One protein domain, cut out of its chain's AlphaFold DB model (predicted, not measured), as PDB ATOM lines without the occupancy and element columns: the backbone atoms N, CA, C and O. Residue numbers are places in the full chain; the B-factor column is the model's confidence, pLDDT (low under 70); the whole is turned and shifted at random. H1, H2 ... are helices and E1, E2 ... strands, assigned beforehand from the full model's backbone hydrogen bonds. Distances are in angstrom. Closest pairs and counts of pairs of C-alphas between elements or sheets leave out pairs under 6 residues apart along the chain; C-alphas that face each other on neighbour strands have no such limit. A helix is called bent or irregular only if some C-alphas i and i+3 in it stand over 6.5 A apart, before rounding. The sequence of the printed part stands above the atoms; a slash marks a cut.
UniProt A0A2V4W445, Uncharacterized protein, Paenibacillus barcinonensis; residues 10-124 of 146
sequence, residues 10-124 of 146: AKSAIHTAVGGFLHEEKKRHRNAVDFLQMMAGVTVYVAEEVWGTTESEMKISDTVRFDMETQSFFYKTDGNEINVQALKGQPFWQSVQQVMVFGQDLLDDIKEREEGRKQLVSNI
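Overview. This is residues 10 to 124 of the 146 residues of an uncharacterized protein of Paenibacillus barcinonensis (UniProt A0A2V4W445). Two long helices, H1 and H2, lie staggered side by side at a slant, and a small, twisted four-strand sheet packs on the stretch where they overlap. The free part of H1, residues 10 to 28, sticks out at one end, and that of H2, residues 114 to 124, at the other; these two arms make the length. The printed part has 115 residues with two named helices and four named strands, in the order H1 E1 E2 E3 E4 H2, and its class is mixed, helices and strands. The sheet's order is E1 - E2 - E3 - E4, all antiparallel. The whole is loose, with a radius of gyration of the C-alphas of 18.8 A, and spans 73 by 36 by 19 A.

Along the chain. H1, residues 10 to 51, begins at C-alpha 10 (46.988, -42.163, 20.797) and measures 57.4 A, with a kink of 27 degrees near residue 45. H1 is neither bent nor irregular, but only just: C-alphas 48 and 51 are 6.1 A apart. E1 is residues 57 to 59, 6.9 A, and E2 residues 64 to 67, 10.0 A. E3, residues 72 to 77, is 16.0 A long and begins at C-alpha 72 (12.099, -27.784, -1.044). E4 is residues 80 to 83, 10.3 A. H2, residues 90 to 124, measures 51.4 A and ends at C-alpha 124 (7.923, 11.662, -9.583).

Arrangement. H1 touches H2 with residues 32 to 50 alone, and H2 touches H1 with residues 96 to 110 alone; their closest C-alphas, of Ala 32 and Val 96, are 6.9 A apart. They run the same way at a steep tilt of 35.4 degrees, only just past shallow. The domain has two layers, H1 and H2 on one face of the sheet. The closest C-alphas of H1 and E3, of Ala 40 and Ser 72, are 6.5 A apart. H2 has a height over the sheet of 10.5 A, and the closest C-alphas of H2 and E2, of Val 64 and Ser 95, are 6.5 A apart. H2 runs slantwise to the strands, at 56 degrees to E2 on the local plane. The strands form a meander, each the antiparallel neighbour of the one before, and each step is a hairpin. Within hydrogen-bond range are N 58 and O 66 of E1 and E2, 2.8 A, N 67 and O 72 of E2 and E3, 2.9 A, and N 75 and O 82 of E3 and E4, 2.8 A. The edge strands E1 and E4 are apart. Every O i to N i+4 pair is within hydrogen-bond range in H2, and 37 of 38 in H1.

Size, cuts and confidence. The C-alphas farthest apart, of Ala 10 and Ile 124, are 73.1 A apart. Without the stretches that stand free, the body of 85 residues spans 37 by 26 by 19 A. The printed part has no cut, and no link is long. The mean pLDDT of the printed part is 90.1; residues 10 to 13 and residue 15 are under 70.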
ATOM      1  N   ALA A  10      47.337 -42.555  22.166       54.69
ATOM      2  CA  ALA A  10      46.988 -42.163  20.797       54.69
ATOM      3  C   ALA A  10      45.521 -42.475  20.461       54.69
ATOM      4  O   ALA A  10      44.843 -41.680  19.819       54.69
ATOM      5  N   LYS A  11      45.003 -43.608  20.952       56.84
ATOM      6  CA  LYS A  11      43.605 -44.015  20.746       56.84
ATOM      7  C   LYS A  11      42.633 -43.063  21.455       56.84
ATOM      8  O   LYS A  11      41.606 -42.711  20.889       56.84
ATOM      9  N   SER A  12      43.006 -42.609  22.654       66.19
ATOM     10  CA  SER A  12      42.293 -41.585  23.434       66.19
ATOM     11  C   SER A  12      42.304 -40.223  22.731       66.19
ATOM     12  O   SER A  12      41.254 -39.617  22.557       66.19
ATOM     13  N   ALA A  13      43.465 -39.768  22.249       69.44
ATOM     14  CA  ALA A  13      43.583 -38.495  21.534       69.44
ATOM     15  C   ALA A  13      42.793 -38.481  20.212       69.44
ATOM     16  O   ALA A  13      42.111 -37.504  19.917       69.44
ATOM     17  N   ILE A  14      42.828 -39.582  19.453       72.56
ATOM     18  CA  ILE A  14      42.038 -39.743  18.225       72.56
ATOM     19  C   ILE A  14      40.541 -39.737  18.546       72.56
ATOM     20  O   ILE A  14      39.792 -39.030  17.886       72.56
ATOM     21  N   HIS A  15      40.094 -40.463  19.575       67.75
ATOM     22  CA  HIS A  15      38.684 -40.458  19.972       67.75
ATOM     23  C   HIS A  15      38.190 -39.067  20.383       67.75
ATOM     24  O   HIS A  15      37.097 -38.676  19.981       67.75
ATOM     25  N   THR A  16      38.991 -38.307  21.130       73.50
ATOM     26  CA  THR A  16      38.645 -36.935  21.524       73.50
ATOM     27  C   THR A  16      38.613 -35.993  20.322       73.50
ATOM     28  O   THR A  16      37.659 -35.234  20.170       73.50
ATOM     29  N   ALA A  17      39.607 -36.067  19.431       70.75
ATOM     30  CA  ALA A  17      39.660 -35.236  18.229       70.75
ATOM     31  C   ALA A  17      38.508 -35.549  17.256       70.75
ATOM     32  O   ALA A  17      37.832 -34.635  16.785       70.75
ATOM     33  N   VAL A  18      38.232 -36.833  17.006       75.69
ATOM     34  CA  VAL A  18      37.110 -37.282  16.165       75.69
ATOM     35  C   VAL A  18      35.771 -36.928  16.814       75.69
ATOM     36  O   VAL A  18      34.864 -36.475  16.124       75.69
ATOM     37  N   GLY A  19      35.641 -37.075  18.134       74.44
ATOM     38  CA  GLY A  19      34.439 -36.685  18.874       74.44
ATOM     39  C   GLY A  19      34.149 -35.186  18.788       74.44
ATOM     40  O   GLY A  19      33.013 -34.802  18.507       74.44
ATOM     41  N   GLY A  20      35.175 -34.346  18.958       78.75
ATOM     42  CA  GLY A  20      35.070 -32.894  18.792       78.75
ATOM     43  C   GLY A  20      34.707 -32.498  17.361       78.75
ATOM     44  O   GLY A  20      33.776 -31.724  17.154       78.75
ATOM     45  N   PHE A  21      35.364 -33.100  16.365       81.94
ATOM     46  CA  PHE A  21      35.040 -32.883  14.955       81.94
ATOM     47  C   PHE A  21      33.589 -33.259  14.627       81.94
ATOM     48  O   PHE A  21      32.871 -32.469  14.024       81.94
ATOM     49  N   LEU A  22      33.125 -34.435  15.061       84.06
ATOM     50  CA  LEU A  22      31.752 -34.884  14.824       84.06
ATOM     51  C   LEU A  22      30.717 -33.987  15.509       84.06
ATOM     52  O   LEU A  22      29.613 -33.824  14.989       84.06
ATOM     53  N   HIS A  23      31.042 -33.424  16.674       87.12
ATOM     54  CA  HIS A  23      30.163 -32.475  17.351       87.12
ATOM     55  C   HIS A  23      30.003 -31.185  16.537       87.12
ATOM     56  O   HIS A  23      28.874 -30.761  16.276       87.12
ATOM     57  N   GLU A  24      31.117 -30.608  16.085       88.00
ATOM     58  CA  GLU A  24      31.106 -29.415  15.237       88.00
ATOM     59  C   GLU A  24      30.422 -29.677  13.895       88.00
ATOM     60  O   GLU A  24      29.615 -28.867  13.449       88.00
ATOM     61  N   GLU A  25      30.652 -30.835  13.280       86.19
ATOM     62  CA  GLU A  25      30.016 -31.187  12.011       86.19
ATOM     63  C   GLU A  25      28.495 -31.324  12.152       86.19
ATOM     64  O   GLU A  25      27.742 -30.795  11.335       86.19
ATOM     65  N   LYS A  26      28.010 -31.937  13.240       89.06
ATOM     66  CA  LYS A  26      26.569 -31.979  13.545       89.06
ATOM     67  C   LYS A  26      25.986 -30.584  13.743       89.06
ATOM     68  O   LYS A  26      24.863 -30.327  13.317       89.06
ATOM     69  N   LYS A  27      26.724 -29.688  14.405       92.38
ATOM     70  CA  LYS A  27      26.303 -28.298  14.599       92.38
ATOM     71  C   LYS A  27      26.223 -27.558  13.263       92.38
ATOM     72  O   LYS A  27      25.199 -26.945  12.991       92.38
ATOM     73  N   ARG A  28      27.249 -27.666  12.413       91.75
ATOM     74  CA  ARG A  28      27.246 -27.070  11.069       91.75
ATOM     75  C   ARG A  28      26.097 -27.594  10.223       91.75
ATOM     76  O   ARG A  28      25.439 -26.806   9.561       91.75
ATOM     77  N   HIS A  29      25.850 -28.902  10.260       93.44
ATOM     78  CA  HIS A  29      24.768 -29.509   9.495       93.44
ATOM     79  C   HIS A  29      23.402 -28.964   9.924       93.44
ATOM     80  O   HIS A  29      22.614 -28.589   9.065       93.44
ATOM     81  N   ARG A  30      23.145 -28.827  11.236       94.31
ATOM     82  CA  ARG A  30      21.917 -28.179  11.732       94.31
ATOM     83  C   ARG A  30      21.777 -26.745  11.227       94.31
ATOM     84  O   ARG A  30      20.768 -26.432  10.617       94.31
ATOM     85  N   ASN A  31      22.817 -25.926  11.384       95.69
ATOM     86  CA  ASN A  31      22.789 -24.541  10.910       95.69
ATOM     87  C   ASN A  31      22.535 -24.448   9.396       95.69
ATOM     88  O   ASN A  31      21.862 -23.533   8.936       95.69
ATOM     89  N   ALA A  32      23.084 -25.382   8.617       96.19
ATOM     90  CA  ALA A  32      22.857 -25.445   7.180       96.19
ATOM     91  C   ALA A  32      21.410 -25.831   6.839       96.19
ATOM     92  O   ALA A  32      20.842 -25.273   5.910       96.19
ATOM     93  N   VAL A  33      20.796 -26.745   7.594       95.44
ATOM     94  CA  VAL A  33      19.372 -27.081   7.433       95.44
ATOM     95  C   VAL A  33      18.486 -25.884   7.776       95.44
ATOM     96  O   VAL A  33      17.597 -25.561   6.993       95.44
ATOM     97  N   ASP A  34      18.765 -25.184   8.878       96.62
ATOM     98  CA  ASP A  34      18.032 -23.969   9.261       96.62
ATOM     99  C   ASP A  34      18.151 -22.889   8.170       96.62
ATOM    100  O   ASP A  34      17.168 -22.254   7.792       96.62
ATOM    101  N   PHE A  35      19.351 -22.729   7.600       96.31
ATOM    102  CA  PHE A  35      19.586 -21.845   6.459       96.31
ATOM    103  C   PHE A  35      18.748 -22.241   5.235       96.31
ATOM    104  O   PHE A  35      18.113 -21.377   4.637       96.31
ATOM    105  N   LEU A  36      18.703 -23.528   4.870       97.00
ATOM    106  CA  LEU A  36      17.888 -23.998   3.745       97.00
ATOM    107  C   LEU A  36      16.396 -23.714   3.972       97.00
ATOM    108  O   LEU A  36      15.715 -23.292   3.046       97.00
ATOM    109  N   GLN A  37      15.887 -23.903   5.190       96.00
ATOM    110  CA  GLN A  37      14.488 -23.600   5.517       96.00
ATOM    111  C   GLN A  37      14.187 -22.103   5.416       96.00
ATOM    112  O   GLN A  37      13.178 -21.712   4.832       96.00
ATOM    113  N   MET A  38      15.082 -21.262   5.939       96.25
ATOM    114  CA  MET A  38      14.967 -19.813   5.800       96.25
ATOM    115  C   MET A  38      14.958 -19.403   4.324       96.25
ATOM    116  O   MET A  38      14.096 -18.630   3.910       96.25
ATOM    117  N   MET A  39      15.880 -19.945   3.524       96.50
ATOM    118  CA  MET A  39      15.947 -19.658   2.093       96.50
ATOM    119  C   MET A  39      14.686 -20.093   1.361       96.50
ATOM    120  O   MET A  39      14.195 -19.319   0.552       96.50
ATOM    121  N   ALA A  40      14.122 -21.260   1.676       95.31
ATOM    122  CA  ALA A  40      12.870 -21.706   1.071       95.31
ATOM    123  C   ALA A  40      11.742 -20.678   1.272       95.31
ATOM    124  O   ALA A  40      11.076 -20.301   0.311       95.31
ATOM    125  N   GLY A  41      11.586 -20.157   2.493       92.81
ATOM    126  CA  GLY A  41      10.594 -19.118   2.782       92.81
ATOM    127  C   GLY A  41      10.875 -17.795   2.060       92.81
ATOM    128  O   GLY A  41       9.968 -17.200   1.481       92.81
ATOM    129  N   VAL A  42      12.135 -17.346   2.053       92.38
ATOM    130  CA  VAL A  42      12.541 -16.111   1.359       92.38
ATOM    131  C   VAL A  42      12.317 -16.223  -0.147       92.38
ATOM    132  O   VAL A  42      11.809 -15.288  -0.754       92.38
ATOM    133  N   THR A  43      12.674 -17.353  -0.758       92.75
ATOM    134  CA  THR A  43      12.540 -17.563  -2.205       92.75
ATOM    135  C   THR A  43      11.085 -17.501  -2.651       92.75
ATOM    136  O   THR A  43      10.805 -16.825  -3.634       92.75
ATOM    137  N   VAL A  44      10.160 -18.121  -1.909       92.50
ATOM    138  CA  VAL A  44       8.716 -18.037  -2.201       92.50
ATOM    139  C   VAL A  44       8.224 -16.594  -2.102       92.50
ATOM    140  O   VAL A  44       7.631 -16.083  -3.046       92.50
ATOM    141  N   TYR A  45       8.541 -15.907  -1.000       90.75
ATOM    142  CA  TYR A  45       8.128 -14.516  -0.805       90.75
ATOM    143  C   TYR A  45       8.639 -13.599  -1.924       90.75
ATOM    144  O   TYR A  45       7.895 -12.785  -2.457       90.75
ATOM    145  N   VAL A  46       9.913 -13.726  -2.300       89.75
ATOM    146  CA  VAL A  46      10.520 -12.896  -3.349       89.75
ATOM    147  C   VAL A  46       9.927 -13.215  -4.718       89.75
ATOM    148  O   VAL A  46       9.641 -12.295  -5.485       89.75
ATOM    149  N   ALA A  47       9.701 -14.493  -5.017       89.75
ATOM    150  CA  ALA A  47       9.078 -14.908  -6.264       89.75
ATOM    151  C   ALA A  47       7.689 -14.280  -6.448       89.75
ATOM    152  O   ALA A  47       7.417 -13.715  -7.508       89.75
ATOM    153  N   GLU A  48       6.854 -14.307  -5.410       88.75
ATOM    154  CA  GLU A  48       5.499 -13.754  -5.453       88.75
ATOM    155  C   GLU A  48       5.494 -12.217  -5.406       88.75
ATOM    156  O   GLU A  48       4.932 -11.570  -6.289       88.75
ATOM    157  N   GLU A  49       6.154 -11.616  -4.415       86.38
ATOM    158  CA  GLU A  49       5.999 -10.188  -4.098       86.38
ATOM    159  C   GLU A  49       6.951  -9.274  -4.878       86.38
ATOM    160  O   GLU A  49       6.643  -8.106  -5.122       86.38
ATOM    161  N   VAL A  50       8.135  -9.768  -5.255       84.44
ATOM    162  CA  VAL A  50       9.179  -8.946  -5.894       84.44
ATOM    163  C   VAL A  50       9.264  -9.224  -7.389       84.44
ATOM    164  O   VAL A  50       9.389  -8.293  -8.189       84.44
ATOM    165  N   TRP A  51       9.223 -10.498  -7.778       86.94
ATOM    166  CA  TRP A  51       9.330 -10.906  -9.178       86.94
ATOM    167  C   TRP A  51       7.973 -11.079  -9.861       86.94
ATOM    168  O   TRP A  51       7.911 -10.955 -11.083       86.94
ATOM    169  N   GLY A  52       6.896 -11.317  -9.106       86.25
ATOM    170  CA  GLY A  52       5.560 -11.546  -9.655       86.25
ATOM    171  C   GLY A  52       5.473 -12.806 -10.522       86.25
ATOM    172  O   GLY A  52       4.710 -12.828 -11.488       86.25
ATOM    173  N   THR A  53       6.287 -13.826 -10.230       85.31
ATOM    174  CA  THR A  53       6.306 -15.079 -10.996       85.31
ATOM    175  C   THR A  53       5.321 -16.096 -10.428       85.31
ATOM    176  O   THR A  53       5.119 -16.189  -9.221       85.31
ATOM    177  N   THR A  54       4.722 -16.884 -11.322       80.88
ATOM    178  CA  THR A  54       3.839 -18.012 -10.990       80.88
ATOM    179  C   THR A  54       4.474 -19.353 -11.357       80.88
ATOM    180  O   THR A  54       3.768 -20.348 -11.531       80.88
ATOM    181  N   GLU A  55       5.787 -19.378 -11.586       88.31
ATOM    182  CA  GLU A  55       6.512 -20.613 -11.872       88.31
ATOM    183  C   GLU A  55       6.467 -21.551 -10.660       88.31
ATOM    184  O   GLU A  55       6.686 -21.139  -9.522       88.31
ATOM    185  N   SER A  56       6.192 -22.833 -10.906       88.69
ATOM    186  CA  SER A  56       6.123 -23.861  -9.860       88.69
ATOM    187  C   SER A  56       7.505 -24.348  -9.413       88.69
ATOM    188  O   SER A  56       7.648 -24.958  -8.353       88.69
ATOM    189  N   GLU A  57       8.541 -24.087 -10.208       92.88
ATOM    190  CA  GLU A  57       9.919 -24.455  -9.909       92.88
ATOM    191  C   GLU A  57      10.905 -23.381 -10.356       92.88
ATOM    192  O   GLU A  57      10.652 -22.624 -11.285       92.88
ATOM    193  N   MET A  58      12.065 -23.356  -9.705       92.38
ATOM    194  CA  MET A  58      13.134 -22.409  -9.973       92.38
ATOM    195  C   MET A  58      14.470 -23.132 -10.087       92.38
ATOM    196  O   MET A  58      14.870 -23.904  -9.211       92.38
ATOM    197  N   LYS A  59      15.204 -22.871 -11.168       93.81
ATOM    198  CA  LYS A  59      16.564 -23.390 -11.327       93.81
ATOM    199  C   LYS A  59      17.528 -22.553 -10.477       93.81
ATOM    200  O   LYS A  59      17.730 -21.381 -10.765       93.81
ATOM    201  N   ILE A  60      18.148 -23.172  -9.472       94.81
ATOM    202  CA  ILE A  60      19.152 -22.531  -8.601       94.81
ATOM    203  C   ILE A  60      20.554 -22.678  -9.204       94.81
ATOM    204  O   ILE A  60      21.360 -21.757  -9.179       94.81
ATOM    205  N   SER A  61      20.853 -23.851  -9.760       93.62
ATOM    206  CA  SER A  61      22.107 -24.161 -10.449       93.62
ATOM    207  C   SER A  61      21.883 -25.285 -11.467       93.62
ATOM    208  O   SER A  61      20.757 -25.744 -11.675       93.62
ATOM    209  N   ASP A  62      22.943 -25.775 -12.110       91.56
ATOM    210  CA  ASP A  62      22.848 -26.960 -12.975       91.56
ATOM    211  C   ASP A  62      22.452 -28.230 -12.212       91.56
ATOM    212  O   ASP A  62      21.834 -29.125 -12.784       91.56
ATOM    213  N   THR A  63      22.761 -28.292 -10.916       94.50
ATOM    214  CA  THR A  63      22.532 -29.475 -10.082       94.50
ATOM    215  C   THR A  63      21.475 -29.271  -9.010       94.50
ATOM    216  O   THR A  63      21.065 -30.252  -8.404       94.50
ATOM    217  N   VAL A  64      21.031 -28.042  -8.740       97.00
ATOM    218  CA  VAL A  64      20.028 -27.753  -7.709       97.00
ATOM    219  C   VAL A  64      18.853 -27.001  -8.316       97.00
ATOM    220  O   VAL A  64      19.021 -26.005  -9.020       97.00
ATOM    221  N   ARG A  65      17.645 -27.469  -8.010       96.06
ATOM    222  CA  ARG A  65      16.401 -26.732  -8.243       96.06
ATOM    223  C   ARG A  65      15.680 -26.485  -6.925       96.06
ATOM    224  O   ARG A  65      15.876 -27.224  -5.959       96.06
ATOM    225  N   PHE A  66      14.847 -25.462  -6.911       96.81
ATOM    226  CA  PHE A  66      13.896 -25.182  -5.858       96.81
ATOM    227  C   PHE A  66      12.486 -25.440  -6.375       96.81
ATOM    228  O   PHE A  66      12.152 -25.090  -7.504       96.81
ATOM    229  N   ASP A  67      11.685 -26.088  -5.552       95.44
ATOM    230  CA  ASP A  67      10.299 -26.427  -5.826       95.44
ATOM    231  C   ASP A  67       9.411 -25.523  -4.971       95.44
ATOM    232  O   ASP A  67       9.507 -25.567  -3.741       95.44
ATOM    233  N   MET A  68       8.601 -24.675  -5.606       92.31
ATOM    234  CA  MET A  68       7.793 -23.671  -4.906       92.31
ATOM    235  C   MET A  68       6.618 -24.313  -4.161       92.31
ATOM    236  O   MET A  68       6.271 -23.869  -3.068       92.31
ATOM    237  N   GLU A  69       6.038 -25.387  -4.708       91.38
ATOM    238  CA  GLU A  69       4.882 -26.071  -4.114       91.38
ATOM    239  C   GLU A  69       5.260 -26.778  -2.812       91.38
ATOM    240  O   GLU A  69       4.570 -26.675  -1.797       91.38
ATOM    241  N   THR A  70       6.384 -27.492  -2.834       93.44
ATOM    242  CA  THR A  70       6.882 -28.251  -1.678       93.44
ATOM    243  C   THR A  70       7.878 -27.468  -0.824       93.44
ATOM    244  O   THR A  70       8.353 -27.986   0.192       93.44
ATOM    245  N   GLN A  71       8.215 -26.243  -1.235       94.88
ATOM    246  CA  GLN A  71       9.193 -25.356  -0.600       94.88
ATOM    247  C   GLN A  71      10.506 -26.077  -0.277       94.88
ATOM    248  O   GLN A  71      11.042 -26.010   0.831       94.88
ATOM    249  N   SER A  72      11.004 -26.841  -1.249       95.88
ATOM    250  CA  SER A  72      12.099 -27.784  -1.044       95.88
ATOM    251  C   SER A  72      13.159 -27.681  -2.130       95.88
ATOM    252  O   SER A  72      12.869 -27.508  -3.310       95.88
ATOM    253  N   PHE A  73      14.419 -27.838  -1.721       97.44
ATOM    254  CA  PHE A  73      15.549 -27.910  -2.641       97.44
ATOM    255  C   PHE A  73      15.811 -29.358  -3.045       97.44
ATOM    256  O   PHE A  73      15.897 -30.246  -2.190       97.44
ATOM    257  N   PHE A  74      16.010 -29.582  -4.340       97.31
ATOM    258  CA  PHE A  74      16.309 -30.888  -4.913       97.31
ATOM    259  C   PHE A  74      17.638 -30.867  -5.652       97.31
ATOM    260  O   PHE A  74      17.914 -29.964  -6.438       97.31
ATOM    261  N   TYR A  75      18.445 -31.894  -5.401       96.44
ATOM    262  CA  TYR A  75      19.675 -32.175  -6.119       96.44
ATOM    263  C   TYR A  75      19.397 -33.130  -7.278       96.44
ATOM    264  O   TYR A  75      18.872 -34.228  -7.073       96.44
ATOM    265  N   LYS A  76      19.775 -32.705  -8.482       93.56
ATOM    266  CA  LYS A  76      19.679 -33.467  -9.723       93.56
ATOM    267  C   LYS A  76      20.906 -34.360  -9.863       93.56
ATOM    268  O   LYS A  76      22.040 -33.886  -9.890       93.56
ATOM    269  N   THR A  77      20.664 -35.655  -9.970       86.88
ATOM    270  CA  THR A  77      21.657 -36.675 -10.319       86.88
ATOM    271  C   THR A  77      21.098 -37.506 -11.472       86.88
ATOM    272  O   THR A  77      19.903 -37.435 -11.725       86.88
ATOM    273  N   ASP A  78      21.927 -38.239 -12.210       82.19
ATOM    274  CA  ASP A  78      21.570 -38.869 -13.492       82.19
ATOM    275  C   ASP A  78      20.201 -39.592 -13.479       82.19
ATOM    276  O   ASP A  78      20.079 -40.742 -13.054       82.19
ATOM    277  N   GLY A  79      19.158 -38.894 -13.945       80.62
ATOM    278  CA  GLY A  79      17.775 -39.379 -14.028       80.62
ATOM    279  C   GLY A  79      16.952 -39.366 -12.730       80.62
ATOM    280  O   GLY A  79      15.792 -39.759 -12.777       80.62
ATOM    281  N   ASN A  80      17.504 -38.916 -11.599       89.38
ATOM    282  CA  ASN A  80      16.828 -38.879 -10.300       89.38
ATOM    283  C   ASN A  80      16.985 -37.532  -9.590       89.38
ATOM    284  O   ASN A  80      17.962 -36.803  -9.763       89.38
ATOM    285  N   GLU A  81      16.041 -37.246  -8.701       93.19
ATOM    286  CA  GLU A  81      16.095 -36.076  -7.835       93.19
ATOM    287  C   GLU A  81      16.002 -36.487  -6.375       93.19
ATOM    288  O   GLU A  81      15.213 -37.352  -5.991       93.19
ATOM    289  N   ILE A  82      16.845 -35.871  -5.552       95.69
ATOM    290  CA  ILE A  82      16.935 -36.171  -4.126       95.69
ATOM    291  C   ILE A  82      16.808 -34.862  -3.365       95.69
ATOM    292  O   ILE A  82      17.497 -33.893  -3.676       95.69
ATOM    293  N   ASN A  83      15.947 -34.828  -2.348       96.25
ATOM    294  CA  ASN A  83      15.838 -33.663  -1.478       96.25
ATOM    295  C   ASN A  83      17.206 -33.361  -0.840       96.25
ATOM    296  O   ASN A  83      17.847 -34.254  -0.278       96.25
ATOM    297  N   VAL A  84      17.644 -32.104  -0.905       96.56
ATOM    298  CA  VAL A  84      18.960 -31.682  -0.410       96.56
ATOM    299  C   VAL A  84      19.133 -32.020   1.071       96.56
ATOM    300  O   VAL A  84      20.203 -32.477   1.457       96.56
ATOM    301  N   GLN A  85      18.091 -31.895   1.895       93.69
ATOM    302  CA  GLN A  85      18.157 -32.211   3.329       93.69
ATOM    303  C   GLN A  85      18.347 -33.714   3.604       93.69
ATOM    304  O   GLN A  85      18.797 -34.092   4.684       93.69
ATOM    305  N   ALA A  86      18.040 -34.581   2.633       93.81
ATOM    306  CA  ALA A  86      18.280 -36.020   2.728       93.81
ATOM    307  C   ALA A  86      19.705 -36.426   2.302       93.81
ATOM    308  O   ALA A  86      20.125 -37.562   2.552       93.81
ATOM    309  N   LEU A  87      20.462 -35.519   1.671       93.94
ATOM    310  CA  LEU A  87      21.839 -35.775   1.256       93.94
ATOM    311  C   LEU A  87      22.787 -35.856   2.454       93.94
ATOM    312  O   LEU A  87      22.548 -35.320   3.535       93.94
ATOM    313  N   LYS A  88      23.924 -36.520   2.239       89.06
ATOM    314  CA  LYS A  88      24.976 -36.685   3.247       89.06
ATOM    315  C   LYS A  88      26.341 -36.405   2.643       89.06
ATOM    316  O   LYS A  88      26.583 -36.721   1.483       89.06
ATOM    317  N   GLY A  89      27.250 -35.871   3.453       90.56
ATOM    318  CA  GLY A  89      28.633 -35.635   3.045       90.56
ATOM    319  C   GLY A  89      28.753 -34.570   1.954       90.56
ATOM    320  O   GLY A  89      28.118 -33.522   2.026       90.56
ATOM    321  N   GLN A  90      29.595 -34.827   0.953       90.94
ATOM    322  CA  GLN A  90      29.959 -33.833  -0.059       90.94
ATOM    323  C   GLN A  90      28.773 -33.308  -0.896       90.94
ATOM    324  O   GLN A  90      28.673 -32.088  -1.012       90.94
ATOM    325  N   PRO A  91      27.848 -34.142  -1.420       93.06
ATOM    326  CA  PRO A  91      26.703 -33.643  -2.190       93.06
ATOM    327  C   PRO A  91      25.807 -32.674  -1.407       93.06
ATOM    328  O   PRO A  91      25.332 -31.684  -1.961       93.06
ATOM    329  N   PHE A  92      25.620 -32.920  -0.104       95.69
ATOM    330  CA  PHE A  92      24.892 -32.002   0.777       95.69
ATOM    331  C   PHE A  92      25.587 -30.641   0.826       95.69
ATOM    332  O   PHE A  92      24.975 -29.616   0.536       95.69
ATOM    333  N   TRP A  93      26.885 -30.637   1.138       96.12
ATOM    334  CA  TRP A  93      27.650 -29.403   1.295       96.12
ATOM    335  C   TRP A  93      27.758 -28.597   0.001       96.12
ATOM    336  O   TRP A  93      27.632 -27.376   0.037       96.12
ATOM    337  N   GLN A  94      27.921 -29.266  -1.141       95.50
ATOM    338  CA  GLN A  94      27.913 -28.613  -2.450       95.50
ATOM    339  C   GLN A  94      26.559 -27.964  -2.752       95.50
ATOM    340  O   GLN A  94      26.515 -26.821  -3.201       95.50
ATOM    341  N   SER A  95      25.458 -28.657  -2.450       96.88
ATOM    342  CA  SER A  95      24.111 -28.113  -2.645       96.88
ATOM    343  C   SER A  95      23.871 -26.888  -1.760       96.88
ATOM    344  O   SER A  95      23.403 -25.864  -2.245       96.88
ATOM    345  N   VAL A  96      24.264 -26.950  -0.482       97.25
ATOM    346  CA  VAL A  96      24.173 -25.807   0.445       97.25
ATOM    347  C   VAL A  96      24.960 -24.609  -0.082       97.25
ATOM    348  O   VAL A  96      24.438 -23.500  -0.085       97.25
ATOM    349  N   GLN A  97      26.186 -24.814  -0.572       96.81
ATOM    350  CA  GLN A  97      26.997 -23.735  -1.144       96.81
ATOM    351  C   GLN A  97      26.327 -23.080  -2.353       96.81
ATOM    352  O   GLN A  97      26.329 -21.857  -2.457       96.81
ATOM    353  N   GLN A  98      25.727 -23.866  -3.246       97.00
ATOM    354  CA  GLN A  98      25.009 -23.324  -4.402       97.00
ATOM    355  C   GLN A  98      23.789 -22.501  -3.976       97.00
ATOM    356  O   GLN A  98      23.569 -21.419  -4.513       97.00
ATOM    357  N   VAL A  99      23.043 -22.956  -2.964       97.31
ATOM    358  CA  VAL A  99      21.921 -22.188  -2.401       97.31
ATOM    359  C   VAL A  99      22.406 -20.909  -1.704       97.31
ATOM    360  O   VAL A  99      21.735 -19.886  -1.779       97.31
ATOM    361  N   MET A 100      23.581 -20.920  -1.063       96.62
ATOM    362  CA  MET A 100      24.186 -19.708  -0.493       96.62
ATOM    363  C   MET A 100      24.557 -18.678  -1.557       96.62
ATOM    364  O   MET A 100      24.293 -17.497  -1.355       96.62
ATOM    365  N   VAL A 101      25.148 -19.113  -2.674       97.12
ATOM    366  CA  VAL A 101      25.459 -18.222  -3.805       97.12
ATOM    367  C   VAL A 101      24.176 -17.604  -4.348       97.12
ATOM    368  O   VAL A 101      24.075 -16.386  -4.418       97.12
ATOM    369  N   PHE A 102      23.154 -18.422  -4.590       96.06
ATOM    370  CA  PHE A 102      21.844 -17.925  -5.003       96.06
ATOM    371  C   PHE A 102      21.239 -16.927  -4.004       96.06
ATOM    372  O   PHE A 102      20.687 -15.907  -4.404       96.06
ATOM    373  N   GLY A 103      21.359 -17.185  -2.699       95.06
ATOM    374  CA  GLY A 103      20.887 -16.253  -1.676       95.06
ATOM    375  C   GLY A 103      21.612 -14.906  -1.711       95.06
ATOM    376  O   GLY A 103      20.983 -13.876  -1.486       95.06
ATOM    377  N   GLN A 104      22.909 -14.899  -2.025       95.38
ATOM    378  CA  GLN A 104      23.668 -13.667  -2.225       95.38
ATOM    379  C   GLN A 104      23.178 -12.910  -3.466       95.38
ATOM    380  O   GLN A 104      22.898 -11.717  -3.365       95.38
ATOM    381  N   ASP A 105      23.004 -13.609  -4.588       94.12
ATOM    382  CA  ASP A 105      22.524 -13.016  -5.841       94.12
ATOM    383  C   ASP A 105      21.125 -12.401  -5.667       94.12
ATOM    384  O   ASP A 105      20.867 -11.277  -6.093       94.12
ATOM    385  N   LEU A 106      20.237 -13.101  -4.954       92.19
ATOM    386  CA  LEU A 106      18.899 -12.620  -4.614       92.19
ATOM    387  C   LEU A 106      18.952 -11.344  -3.761       92.19
ATOM    388  O   LEU A 106      18.188 -10.409  -3.998       92.19
ATOM    389  N   LEU A 107      19.844 -11.275  -2.768       91.81
ATOM    390  CA  LEU A 107      19.996 -10.069  -1.947       91.81
ATOM    391  C   LEU A 107      20.489  -8.875  -2.762       91.81
ATOM    392  O   LEU A 107      20.091  -7.744  -2.478       91.81
ATOM    393  N   ASP A 108      21.364  -9.108  -3.734       93.62
ATOM    394  CA  ASP A 108      21.907  -8.042  -4.564       93.62
ATOM    395  C   ASP A 108      20.871  -7.542  -5.591       93.62
ATOM    396  O   ASP A 108      20.708  -6.327  -5.707       93.62
ATOM    397  N   ASP A 109      20.058  -8.425  -6.191       90.94
ATOM    398  CA  ASP A 109      18.901  -8.028  -7.025       90.94
ATOM    399  C   ASP A 109      17.888  -7.178  -6.233       90.94
ATOM    400  O   ASP A 109      17.440  -6.126  -6.695       90.94
ATOM    401  N   ILE A 110      17.567  -7.572  -4.994       89.00
ATOM    402  CA  ILE A 110      16.653  -6.797  -4.138       89.00
ATOM    403  C   ILE A 110      17.203  -5.392  -3.859       89.00
ATOM    404  O   ILE A 110      16.443  -4.419  -3.882       89.00
ATOM    405  N   LYS A 111      18.508  -5.258  -3.592       90.19
ATOM    406  CA  LYS A 111      19.130  -3.946  -3.349       90.19
ATOM    407  C   LYS A 111      19.073  -3.060  -4.585       90.19
ATOM    408  O   LYS A 111      18.691  -1.898  -4.461       90.19
ATOM    409  N   GLU A 112      19.411  -3.596  -5.755       91.44
ATOM    410  CA  GLU A 112      19.383  -2.845  -7.012       91.44
ATOM    411  C   GLU A 112      17.968  -2.329  -7.316       91.44
ATOM    412  O   GLU A 112      17.770  -1.148  -7.617       91.44
ATOM    413  N   ARG A 113      16.950  -3.179  -7.138       87.25
ATOM    414  CA  ARG A 113      15.542  -2.786  -7.306       87.25
ATOM    415  C   ARG A 113      15.115  -1.702  -6.323       87.25
ATOM    416  O   ARG A 113      14.396  -0.775  -6.700       87.25
ATOM    417  N   GLU A 114      15.558  -1.789  -5.072       88.19
ATOM    418  CA  GLU A 114      15.266  -0.779  -4.056       88.19
ATOM    419  C   GLU A 114      15.911   0.577  -4.388       88.19
ATOM    420  O   GLU A 114      15.295   1.630  -4.203       88.19
ATOM    421  N   GLU A 115      17.134   0.574  -4.918       92.12
ATOM    422  CA  GLU A 115      17.802   1.783  -5.405       92.12
ATOM    423  C   GLU A 115      17.067   2.390  -6.607       92.12
ATOM    424  O   GLU A 115      16.785   3.593  -6.609       92.12
ATOM    425  N   GLY A 116      16.655   1.564  -7.574       89.81
ATOM    426  CA  GLY A 116      15.820   1.994  -8.698       89.81
ATOM    427  C   GLY A 116      14.485   2.598  -8.245       89.81
ATOM    428  O   GLY A 116      14.074   3.655  -8.732       89.81
ATOM    429  N   ARG A 117      13.832   2.000  -7.238       89.56
ATOM    430  CA  ARG A 117      12.591   2.527  -6.648       89.56
ATOM    431  C   ARG A 117      12.783   3.927  -6.065       89.56
ATOM    432  O   ARG A 117      11.949   4.801  -6.296       89.56
ATOM    433  N   LYS A 118      13.876   4.166  -5.336       92.00
ATOM    434  CA  LYS A 118      14.182   5.491  -4.766       92.00
ATOM    435  C   LYS A 118      14.371   6.548  -5.852       92.00
ATOM    436  O   LYS A 118      13.860   7.657  -5.706       92.00
ATOM    437  N   GLN A 119      15.046   6.200  -6.948       91.69
ATOM    438  CA  GLN A 119      15.209   7.102  -8.092       91.69
ATOM    439  C   GLN A 119      13.862   7.448  -8.737       91.69
ATOM    440  O   GLN A 119      13.591   8.619  -8.995       91.69
ATOM    441  N   LEU A 120      12.979   6.462  -8.932       91.06
ATOM    442  CA  LEU A 120      11.635   6.698  -9.474       91.06
ATOM    443  C   LEU A 120      10.810   7.637  -8.589       91.06
ATOM    444  O   LEU A 120      10.185   8.564  -9.102       91.06
ATOM    445  N   VAL A 121      10.833   7.434  -7.270       92.69
ATOM    446  CA  VAL A 121      10.136   8.314  -6.318       92.69
ATOM    447  C   VAL A 121      10.668   9.747  -6.402       92.69
ATOM    448  O   VAL A 121       9.868  10.681  -6.428       92.69
ATOM    449  N   SER A 122      11.990   9.927  -6.509       91.88
ATOM    450  CA  SER A 122      12.600  11.250  -6.709       91.88
ATOM    451  C   SER A 122      12.108  11.908  -7.999       91.88
ATOM    452  O   SER A 122      11.630  13.036  -7.970       91.88
ATOM    453  N   ASN A 123      12.129  11.180  -9.119       91.38
ATOM    454  CA  ASN A 123      11.695  11.709 -10.414       91.38
ATOM    455  C   ASN A 123      10.208  12.102 -10.416       91.38
ATOM    456  O   ASN A 123       9.828  13.104 -11.020       91.38
ATOM    457  N   ILE A 124       9.350  11.333  -9.735       89.69
ATOM    458  CA  ILE A 124       7.923  11.662  -9.583       89.69
ATOM    459  C   ILE A 124       7.747  12.937  -8.753       89.69
ATOM    460  O   ILE A 124       6.897  13.767  -9.088       89.69
TER     461      ILE A 124